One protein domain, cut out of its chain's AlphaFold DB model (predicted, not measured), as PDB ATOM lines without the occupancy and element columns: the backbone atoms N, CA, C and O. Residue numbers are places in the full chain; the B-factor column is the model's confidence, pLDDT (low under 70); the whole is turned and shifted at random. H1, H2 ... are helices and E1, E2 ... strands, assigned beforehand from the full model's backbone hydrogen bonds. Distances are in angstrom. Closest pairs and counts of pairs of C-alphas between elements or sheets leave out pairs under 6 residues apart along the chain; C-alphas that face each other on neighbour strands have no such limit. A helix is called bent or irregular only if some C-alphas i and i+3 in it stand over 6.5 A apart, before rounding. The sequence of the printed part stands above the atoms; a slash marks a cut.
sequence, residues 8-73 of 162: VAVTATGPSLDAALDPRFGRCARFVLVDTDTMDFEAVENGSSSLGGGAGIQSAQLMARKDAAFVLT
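AT A GLANCE: This is residues 8 to 73 of the 162 residues of the protein "Nitro_FeMo-Co domain-containing protein" of Acidobacteria bacterium (UniProt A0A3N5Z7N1). A strongly twisted sheet of four strands has one helix, H2, packed over one of its faces, while the loop round Leu 17, in the long link from E1 to E2, lies on the side away from H2. The tight turn between E2 and E3 makes one end of the longest axis, and the short helix H1 with the turn after it makes the other. The printed part has 66 residues, with two named helices and four named strands in the order E1, E2, E3, H1, H2, E4; the class is mixed, helices and strands. The sheet runs E3, E2, E1, E4 and is mixed, with E1 and E4 parallel and the other neighbours antiparallel. The whole is compact, with a radius of gyration of the C-alphas of 10.9 A, and its outline is elongated, spanning 37 by 22 by 15 A.

HOW THE PARTS SIT: The inner strands are E1, residues 8 to 12, and E2, residues 30 to 35; the edge strands are E3, residues 41 to 45, and E4, residues 68 to 72. E1, E2 and E3 form a meander, each strand the antiparallel neighbour of the one before. In the hairpin E1 and E2, the directions stand at 151 degrees, with N 10 and O 32 within hydrogen-bond range at 2.8 A. In the hairpin E2 and E3, the angle is 158 degrees, and N 33 and O 42 are 2.8 A apart. E4 is parallel to E1 at 38 degrees, with N 9 and O 70 at 2.9 A. H2, residues 55 to 65, is on the sheet at a height over the sheet of 10.3 A. It is over E1 and only just over E2, with 3 of its C-alphas falling there, and only just runs along the strands, at 29 degrees to E1 on the local plane. The closest C-alphas of H2 and E1 are those of Met 63 and Ala 9, 7.3 A apart. H1, residues 47 to 50, is not on the sheet but touches H2, the closest C-alphas being those of Ser 48 and Ala 55, 4.9 A apart. E3, H1, H2 and E4 make a split strand-helix-strand unit, two strands of one sheet that are not neighbours, with helices between them along the chain and with E2 and E1 between them in the sheet, and its crossover is right-handed. In H2 every O i to N i+4 pair is within hydrogen-bond range; H1 is too short for such a pair, and its one O i to N i+3 pair is not within range.

IN THESE COORDINATES: E1 begins at C-alpha 8 (147.924, 164.699, 208.736) and measures 12.4 A. E2 measures 16.2 A, E3 13.3 A and H2 15.3 A from first to last C-alpha. H1 is irregular, with C-alphas 47 and 50 7.0 A apart. E4, 10.3 A long, ends at C-alpha 72 (145.170, 169.196, 213.614).

THE WHOLE: The two C-alphas farthest apart are those of Thr 38 and Gly 52, 37.0 A. The link from E1 to E2, residues 13 to 29, is long; the other links are tight. The printed part has no cut, its mean pLDDT is 91.9, and no printed residue is under 70.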
ATOM      1  N   VAL A   8     148.449 163.769 207.734       95.38
ATOM      2  CA  VAL A   8     147.924 164.699 208.736       95.38
ATOM      3  C   VAL A   8     146.413 164.532 208.819       95.38
ATOM      4  O   VAL A   8     145.714 164.685 207.825       95.38
ATOM      5  N   ALA A   9     145.892 164.230 210.005       95.81
ATOM      6  CA  ALA A   9     144.456 164.160 210.241       95.81
ATOM      7  C   ALA A   9     143.919 165.506 210.734       95.81
ATOM      8  O   ALA A   9     144.404 166.050 211.722       95.81
ATOM      9  N   VAL A  10     142.878 166.022 210.092       95.81
ATOM     10  CA  VAL A  10     142.244 167.301 210.429       95.81
ATOM     11  C   VAL A  10     140.819 167.050 210.908       95.81
ATOM     12  O   VAL A  10     140.042 166.380 210.234       95.81
ATOM     13  N   THR A  11     140.437 167.569 212.074       95.25
ATOM     14  CA  THR A  11     139.044 167.476 212.543       95.25
ATOM     15  C   THR A  11     138.136 168.384 211.720       95.25
ATOM     16  O   THR A  11     138.332 169.600 211.701       95.25
ATOM     17  N   ALA A  12     137.095 167.824 211.113       95.31
ATOM     18  CA  ALA A  12     136.208 168.538 210.203       95.31
ATOM     19  C   ALA A  12     134.728 168.286 210.522       95.31
ATOM     20  O   ALA A  12     134.343 167.251 211.078       95.31
ATOM     21  N   THR A  13     133.883 169.241 210.141       94.50
ATOM     22  CA  THR A  13     132.420 169.113 210.196       94.50
ATOM     23  C   THR A  13     131.853 168.383 208.970       94.50
ATOM     24  O   THR A  13     130.743 167.854 209.019       94.50
ATOM     25  N   GLY A  14     132.625 168.301 207.881       94.50
ATOM     26  CA  GLY A  14     132.246 167.743 206.580       94.50
ATOM     27  C   GLY A  14     133.323 166.824 205.981       94.50
ATOM     28  O   GLY A  14     134.382 166.661 206.583       94.50
ATOM     29  N   PRO A  15     133.049 166.169 204.836       95.62
ATOM     30  CA  PRO A  15     133.945 165.186 204.224       95.62
ATOM     31  C   PRO A  15     134.875 165.772 203.140       95.62
ATOM     32  O   PRO A  15     135.357 165.026 202.294       95.62
ATOM     33  N   SER A  16     135.091 167.087 203.114       93.94
ATOM     34  CA  SER A  16     135.910 167.773 202.105       93.94
ATOM     35  C   SER A  16     136.997 168.631 202.752       93.94
ATOM     36  O   SER A  16     136.898 168.973 203.931       93.94
ATOM     37  N   LEU A  17     138.012 169.012 201.969       90.88
ATOM     38  CA  LEU A  17     139.060 169.950 202.392       90.88
ATOM     39  C   LEU A  17     138.515 171.350 202.724       90.88
ATOM     40  O   LEU A  17     139.065 172.023 203.587       90.88
ATOM     41  N   ASP A  18     137.407 171.754 202.097       93.00
ATOM     42  CA  ASP A  18     136.743 173.044 202.346       93.00
ATOM     43  C   ASP A  18     135.793 173.018 203.555       93.00
ATOM     44  O   ASP A  18     135.160 174.023 203.891       93.00
ATOM     45  N   ALA A  19     135.624 171.858 204.197       93.31
ATOM     46  CA  ALA A  19     134.755 171.747 205.353       93.31
ATOM     47  C   ALA A  19     135.302 172.564 206.529       93.31
ATOM     48  O   ALA A  19     136.504 172.599 206.795       93.31
ATOM     49  N   ALA A  20     134.398 173.176 207.296       92.19
ATOM     50  CA  ALA A  20     134.795 173.901 208.494       92.19
ATOM     51  C   ALA A  20     135.487 172.968 209.504       92.19
ATOM     52  O   ALA A  20     135.114 171.802 209.672       92.19
ATOM     53  N   LEU A  21     136.467 173.512 210.222       91.44
ATOM     54  CA  LEU A  21     137.165 172.806 211.290       91.44
ATOM     55  C   LEU A  21     136.181 172.459 212.422       91.44
ATOM     56  O   LEU A  21     135.521 173.346 212.968       91.44
ATOM     57  N   ASP A  22     136.101 171.190 212.827       90.81
ATOM     58  CA  ASP A  22     135.371 170.837 214.050       90.81
ATOM     59  C   ASP A  22     136.284 171.088 215.253       90.81
ATOM     60  O   ASP A  22     137.381 170.538 215.323       90.81
ATOM     61  N   PRO A  23     135.881 171.893 216.244       86.56
ATOM     62  CA  PRO A  23     136.761 172.185 217.360       86.56
ATOM     63  C   PRO A  23     136.977 170.993 218.301       86.56
ATOM     64  O   PRO A  23     137.819 171.083 219.186       86.56
ATOM     65  N   ARG A  24     136.206 169.905 218.196       88.19
ATOM     66  CA  ARG A  24     136.266 168.755 219.109       88.19
ATOM     67  C   ARG A  24     137.094 167.638 218.487       88.19
ATOM     68  O   ARG A  24     136.650 167.047 217.520       88.19
ATOM     69  N   PHE A  25     138.186 167.222 219.122       90.50
ATOM     70  CA  PHE A  25     138.912 166.029 218.673       90.50
ATOM     71  C   PHE A  25     138.087 164.737 218.822       90.50
ATOM     72  O   PHE A  25     137.663 164.143 217.841       90.50
ATOM     73  N   GLY A  26     137.779 164.320 220.057       90.38
ATOM     74  CA  GLY A  26     137.125 163.022 220.297       90.38
ATOM     75  C   GLY A  26     135.693 162.900 219.764       90.38
ATOM     76  O   GLY A  26     135.154 161.805 219.673       90.38
ATOM     77  N   ARG A  27     135.054 164.027 219.439       91.62
ATOM     78  CA  ARG A  27     133.655 164.096 218.997       91.62
ATOM     79  C   ARG A  27     133.480 164.949 217.743       91.62
ATOM     80  O   ARG A  27     132.398 165.506 217.553       91.62
ATOM     81  N   CYS A  28     134.527 165.107 216.931       93.06
ATOM     82  CA  CYS A  28     134.333 165.683 215.604       93.06
ATOM     83  C   CYS A  28     133.338 164.829 214.819       93.06
ATOM     84  O   CYS A  28     133.172 163.645 215.119       93.06
ATOM     85  N   ALA A  29     132.698 165.414 213.811       93.75
ATOM     86  CA  ALA A  29     131.920 164.624 212.865       93.75
ATOM     87  C   ALA A  29     132.840 163.701 212.048       93.75
ATOM     88  O   ALA A  29     132.563 162.510 211.896       93.75
ATOM     89  N   ARG A  30     133.949 164.250 211.534       95.31
ATOM     90  CA  ARG A  30     134.877 163.543 210.647       95.31
ATOM     91  C   ARG A  30     136.331 163.935 210.895       95.31
ATOM     92  O   ARG A  30     136.626 164.997 211.446       95.31
ATOM     93  N   PHE A  31     137.231 163.073 210.446       96.50
ATOM     94  CA  PHE A  31     138.644 163.366 210.249       96.50
ATOM     95  C   PHE A  31     138.930 163.391 208.752       96.50
ATOM     96  O   PHE A  31     138.633 162.418 208.067       96.50
ATOM     97  N   VAL A  32     139.508 164.471 208.243       97.12
ATOM     98  CA  VAL A  32     140.051 164.530 206.884       97.12
ATOM     99  C   VAL A  32     141.536 164.215 206.985       97.12
ATOM    100  O   VAL A  32     142.287 164.989 207.571       97.12
ATOM    101  N   LEU A  33     141.950 163.049 206.499       96.19
ATOM    102  CA  LEU A  33     143.352 162.656 206.453       96.19
ATOM    103  C   LEU A  33     143.933 163.095 205.126       96.19
ATOM    104  O   LEU A  33     143.434 162.680 204.087       96.19
ATOM    105  N   VAL A  34     144.980 163.904 205.187       95.44
ATOM    106  CA  VAL A  34     145.661 164.465 204.024       95.44
ATOM    107  C   VAL A  34     147.070 163.900 203.976       95.44
ATOM    108  O   VAL A  34     147.789 163.955 204.975       95.44
ATOM    109  N   ASP A  35     147.451 163.352 202.833       93.06
ATOM    110  CA  ASP A  35     148.835 163.044 202.514       93.06
ATOM    111  C   ASP A  35     149.546 164.347 202.135       93.06
ATOM    112  O   ASP A  35     149.155 165.014 201.181       93.06
ATOM    113  N   THR A  36     150.552 164.769 202.898       89.75
ATOM    114  CA  THR A  36     151.202 166.065 202.656       89.75
ATOM    115  C   THR A  36     152.172 166.050 201.482       89.75
ATOM    116  O   THR A  36     152.604 167.120 201.061       89.75
ATOM    117  N   ASP A  37     152.529 164.872 200.965       89.00
ATOM    118  CA  ASP A  37     153.427 164.757 199.818       89.00
ATOM    119  C   ASP A  37     152.637 164.792 198.505       89.00
ATOM    120  O   ASP A  37     153.079 165.416 197.539       89.00
ATOM    121  N   THR A  38     151.458 164.155 198.461       93.25
ATOM    122  CA  THR A  38     150.612 164.110 197.251       93.25
ATOM    123  C   THR A  38     149.427 165.071 197.275       93.25
ATOM    124  O   THR A  38     148.854 165.347 196.224       93.25
ATOM    125  N   MET A  39     149.063 165.597 198.448       89.62
ATOM    126  CA  MET A  39     147.821 166.338 198.710       89.62
ATOM    127  C   MET A  39     146.536 165.515 198.515       89.62
ATOM    128  O   MET A  39     145.436 166.075 198.572       89.62
ATOM    129  N   ASP A  40     146.640 164.194 198.344       93.88
ATOM    130  CA  ASP A  40     145.476 163.310 198.357       93.88
ATOM    131  C   ASP A  40     144.830 163.314 199.742       93.88
ATOM    132  O   ASP A  40     145.511 163.399 200.767       93.88
ATOM    133  N   PHE A  41     143.504 163.180 199.791       95.56
ATOM    134  CA  PHE A  41     142.795 163.131 201.061       95.56
ATOM    135  C   PHE A  41     141.707 162.059 201.110       95.56
ATOM    136  O   PHE A  41     141.069 161.733 200.110       95.56
ATOM    137  N   GLU A  42     141.458 161.546 202.313       95.81
ATOM    138  CA  GLU A  42     140.291 160.727 202.631       95.81
ATOM    139  C   GLU A  42     139.532 161.319 203.822       95.81
ATOM    140  O   GLU A  42     140.123 161.762 204.806       95.81
ATOM    141  N   ALA A  43     138.203 161.306 203.761       96.38
ATOM    142  CA  ALA A  43     137.368 161.657 204.901       96.38
ATOM    143  C   ALA A  43     136.922 160.392 205.640       96.38
ATOM    144  O   ALA A  43     136.294 159.504 205.067       96.38
ATOM    145  N   VAL A  44     137.204 160.337 206.937       96.06
ATOM    146  CA  VAL A  44     136.859 159.232 207.833       96.06
ATOM    147  C   VAL A  44     135.817 159.709 208.830       96.06
ATOM    148  O   VAL A  44     136.019 160.683 209.554       96.06
ATOM    149  N   GLU A  45     134.687 159.014 208.887       94.69
ATOM    150  CA  GLU A  45     133.636 159.306 209.855       94.69
ATOM    151  C   GLU A  45     134.053 158.905 211.274       94.69
ATOM    152  O   GLU A  45     134.610 157.828 211.502       94.69
ATOM    153  N   ASN A  46     133.790 159.776 212.251       93.31
ATOM    154  CA  ASN A  46     134.118 159.498 213.642       93.31
ATOM    155  C   ASN A  46     132.925 158.857 214.364       93.31
ATOM    156  O   ASN A  46     132.100 159.535 214.987       93.31
ATOM    157  N   GLY A  47     132.892 157.523 214.358       90.06
ATOM    158  CA  GLY A  47     131.903 156.731 215.103       90.06
ATOM    159  C   GLY A  47     131.939 156.937 216.626       90.06
ATOM    160  O   GLY A  47     131.023 156.521 217.326       90.06
ATOM    161  N   SER A  48     132.960 157.622 217.153       87.88
ATOM    162  CA  SER A  48     133.102 157.910 218.587       87.88
ATOM    163  C   SER A  48     132.242 159.090 219.060       87.88
ATOM    164  O   SER A  48     132.134 159.335 220.264       87.88
ATOM    165  N   SER A  49     131.641 159.844 218.133       80.31
ATOM    166  CA  SER A  49     130.920 161.092 218.419       80.31
ATOM    167  C   SER A  49     129.738 160.923 219.385       80.31
ATOM    168  O   SER A  49     129.506 161.806 220.217       80.31
ATOM    169  N   SER A  50     129.049 159.778 219.335       82.69
ATOM    170  CA  SER A  50     127.865 159.442 220.139       82.69
ATOM    171  C   SER A  50     128.172 158.740 221.470       82.69
ATOM    172  O   SER A  50     127.256 158.449 222.239       82.69
ATOM    173  N   LEU A  51     129.444 158.474 221.785       84.62
ATOM    174  CA  LEU A  51     129.807 157.731 222.990       84.62
ATOM    175  C   LEU A  51     129.590 158.547 224.277       84.62
ATOM    176  O   LEU A  51     130.016 159.707 224.400       84.62
ATOM    177  N   GLY A  52     129.014 157.880 225.285       77.75
ATOM    178  CA  GLY A  52     128.832 158.418 226.639       77.75
ATOM    179  C   GLY A  52     130.151 158.732 227.361       77.75
ATOM    180  O   GLY A  52     130.199 159.640 228.187       77.75
ATOM    181  N   GLY A  53     131.247 158.060 226.991       85.56
ATOM    182  CA  GLY A  53     132.595 158.278 227.521       85.56
ATOM    183  C   GLY A  53     133.672 157.643 226.635       85.56
ATOM    184  O   GLY A  53     133.371 156.831 225.768       85.56
ATOM    185  N   GLY A  54     134.937 158.044 226.810       87.06
ATOM    186  CA  GLY A  54     136.072 157.454 226.079       87.06
ATOM    187  C   GLY A  54     136.210 157.856 224.603       87.06
ATOM    188  O   GLY A  54     137.115 157.368 223.931       87.06
ATOM    189  N   ALA A  55     135.376 158.777 224.107       89.81
ATOM    190  CA  ALA A  55     135.366 159.199 222.704       89.81
ATOM    191  C   ALA A  55     136.746 159.663 222.196       89.81
ATOM    192  O   ALA A  55     137.191 159.252 221.132       89.81
ATOM    193  N   GLY A  56     137.483 160.435 223.005       90.12
ATOM    194  CA  GLY A  56     138.846 160.859 222.664       90.12
ATOM    195  C   GLY A  56     139.849 159.709 222.554       90.12
ATOM    196  O   GLY A  56     140.713 159.752 221.684       90.12
ATOM    197  N   ILE A  57     139.721 158.669 223.385       90.50
ATOM    198  CA  ILE A  57     140.612 157.500 223.346       90.50
ATOM    199  C   ILE A  57     140.359 156.706 222.064       90.50
ATOM    200  O   ILE A  57     141.308 156.361 221.366       90.50
ATOM    201  N   GLN A  58     139.093 156.458 221.722       93.25
ATOM    202  CA  GLN A  58     138.752 155.751 220.486       93.25
ATOM    203  C   GLN A  58     139.157 156.546 219.242       93.25
ATOM    204  O   GLN A  58     139.749 155.972 218.332       93.25
ATOM    205  N   SER A  59     138.946 157.867 219.225       94.12
ATOM    206  CA  SER A  59     139.449 158.719 218.145       94.12
ATOM    207  C   SER A  59     140.978 158.679 218.037       94.12
ATOM    208  O   SER A  59     141.495 158.539 216.936       94.12
ATOM    209  N   ALA A  60     141.719 158.723 219.150       92.25
ATOM    210  CA  ALA A  60     143.180 158.593 219.128       92.25
ATOM    211  C   ALA A  60     143.635 157.228 218.588       92.25
ATOM    212  O   ALA A  60     144.540 157.161 217.758       92.25
ATOM    213  N   GLN A  61     142.971 156.143 218.995       93.81
ATOM    214  CA  GLN A  61     143.233 154.806 218.458       93.81
ATOM    215  C   GLN A  61     142.916 154.711 216.963       93.81
ATOM    216  O   GLN A  61     143.642 154.043 216.231       93.81
ATOM    217  N   LEU A  62     141.846 155.360 216.500       94.56
ATOM    218  CA  LEU A  62     141.504 155.433 215.081       94.56
ATOM    219  C   LEU A  62     142.597 156.158 214.287       94.56
ATOM    220  O   LEU A  62     143.017 155.647 213.253       94.56
ATOM    221  N   MET A  63     143.093 157.296 214.783       95.00
ATOM    222  CA  MET A  63     144.181 158.041 214.136       95.00
ATOM    223  C   MET A  63     145.473 157.224 214.070       95.00
ATOM    224  O   MET A  63     146.109 157.180 213.021       95.00
ATOM    225  N   ALA A  64     145.806 156.501 215.143       92.25
ATOM    226  CA  ALA A  64     146.952 155.596 215.155       92.25
ATOM    227  C   ALA A  64     146.810 154.463 214.121       92.25
ATOM    228  O   ALA A  64     147.755 154.173 213.403       92.25
ATOM    229  N   ARG A  65     145.621 153.851 213.992       93.38
ATOM    230  CA  ARG A  65     145.352 152.805 212.980       93.38
ATOM    231  C   ARG A  65     145.382 153.319 211.541       93.38
ATOM    232  O   ARG A  65     145.530 152.522 210.624       93.38
ATOM    233  N   LYS A  66     145.160 154.618 211.349       93.38
ATOM    234  CA  LYS A  66     145.197 155.287 210.047       93.38
ATOM    235  C   LYS A  66     146.585 155.839 209.695       93.38
ATOM    236  O   LYS A  66     146.714 156.515 208.675       93.38
ATOM    237  N   ASP A  67     147.590 155.554 210.525       91.81
ATOM    238  CA  ASP A  67     148.965 156.040 210.384       91.81
ATOM    239  C   ASP A  67     149.051 157.573 210.278       91.81
ATOM    240  O   ASP A  67     149.908 158.123 209.587       91.81
ATOM    241  N   ALA A  68     148.147 158.290 210.959       92.44
ATOM    242  CA  ALA A  68     148.221 159.742 211.038       92.44
ATOM    243  C   ALA A  68     149.428 160.145 211.899       92.44
ATOM    244  O   ALA A  68     149.473 159.860 213.097       92.44
ATOM    245  N   ALA A  69     150.395 160.831 211.293       91.19
ATOM    246  CA  ALA A  69     151.586 161.332 211.970       91.19
ATOM    247  C   ALA A  69     151.260 162.529 212.874       91.19
ATOM    248  O   ALA A  69     151.817 162.671 213.962       91.19
ATOM    249  N   PHE A  70     150.324 163.373 212.434       91.81
ATOM    250  CA  PHE A  70     149.874 164.551 213.167       91.81
ATOM    251  C   PHE A  70     148.354 164.653 213.161       91.81
ATOM    252  O   PHE A  70     147.685 164.201 212.232       91.81
ATOM    253  N   VAL A  71     147.817 165.299 214.197       90.69
ATOM    254  CA  VAL A  71     146.400 165.649 214.290       90.69
ATOM    255  C   VAL A  71     146.275 167.158 214.459       90.69
ATOM    256  O   VAL A  71     146.772 167.723 215.435       90.69
ATOM    257  N   LEU A  72     145.569 167.799 213.536       89.94
ATOM    258  CA  LEU A  72     145.170 169.196 213.614       89.94
ATOM    259  C   LEU A  72     143.711 169.268 214.067       89.94
ATOM    260  O   LEU A  72     142.815 168.705 213.440       89.94
ATOM    261  N   THR A  73     143.470 169.958 215.178       88.12
ATOM    262  CA  THR A  73     142.127 170.155 215.733       88.12
ATOM    263  C   THR A  73     141.910 171.596 216.143       88.12
ATOM    264  O   THR A  73     142.862 172.326 216.416       88.12
TER     265      THR A  73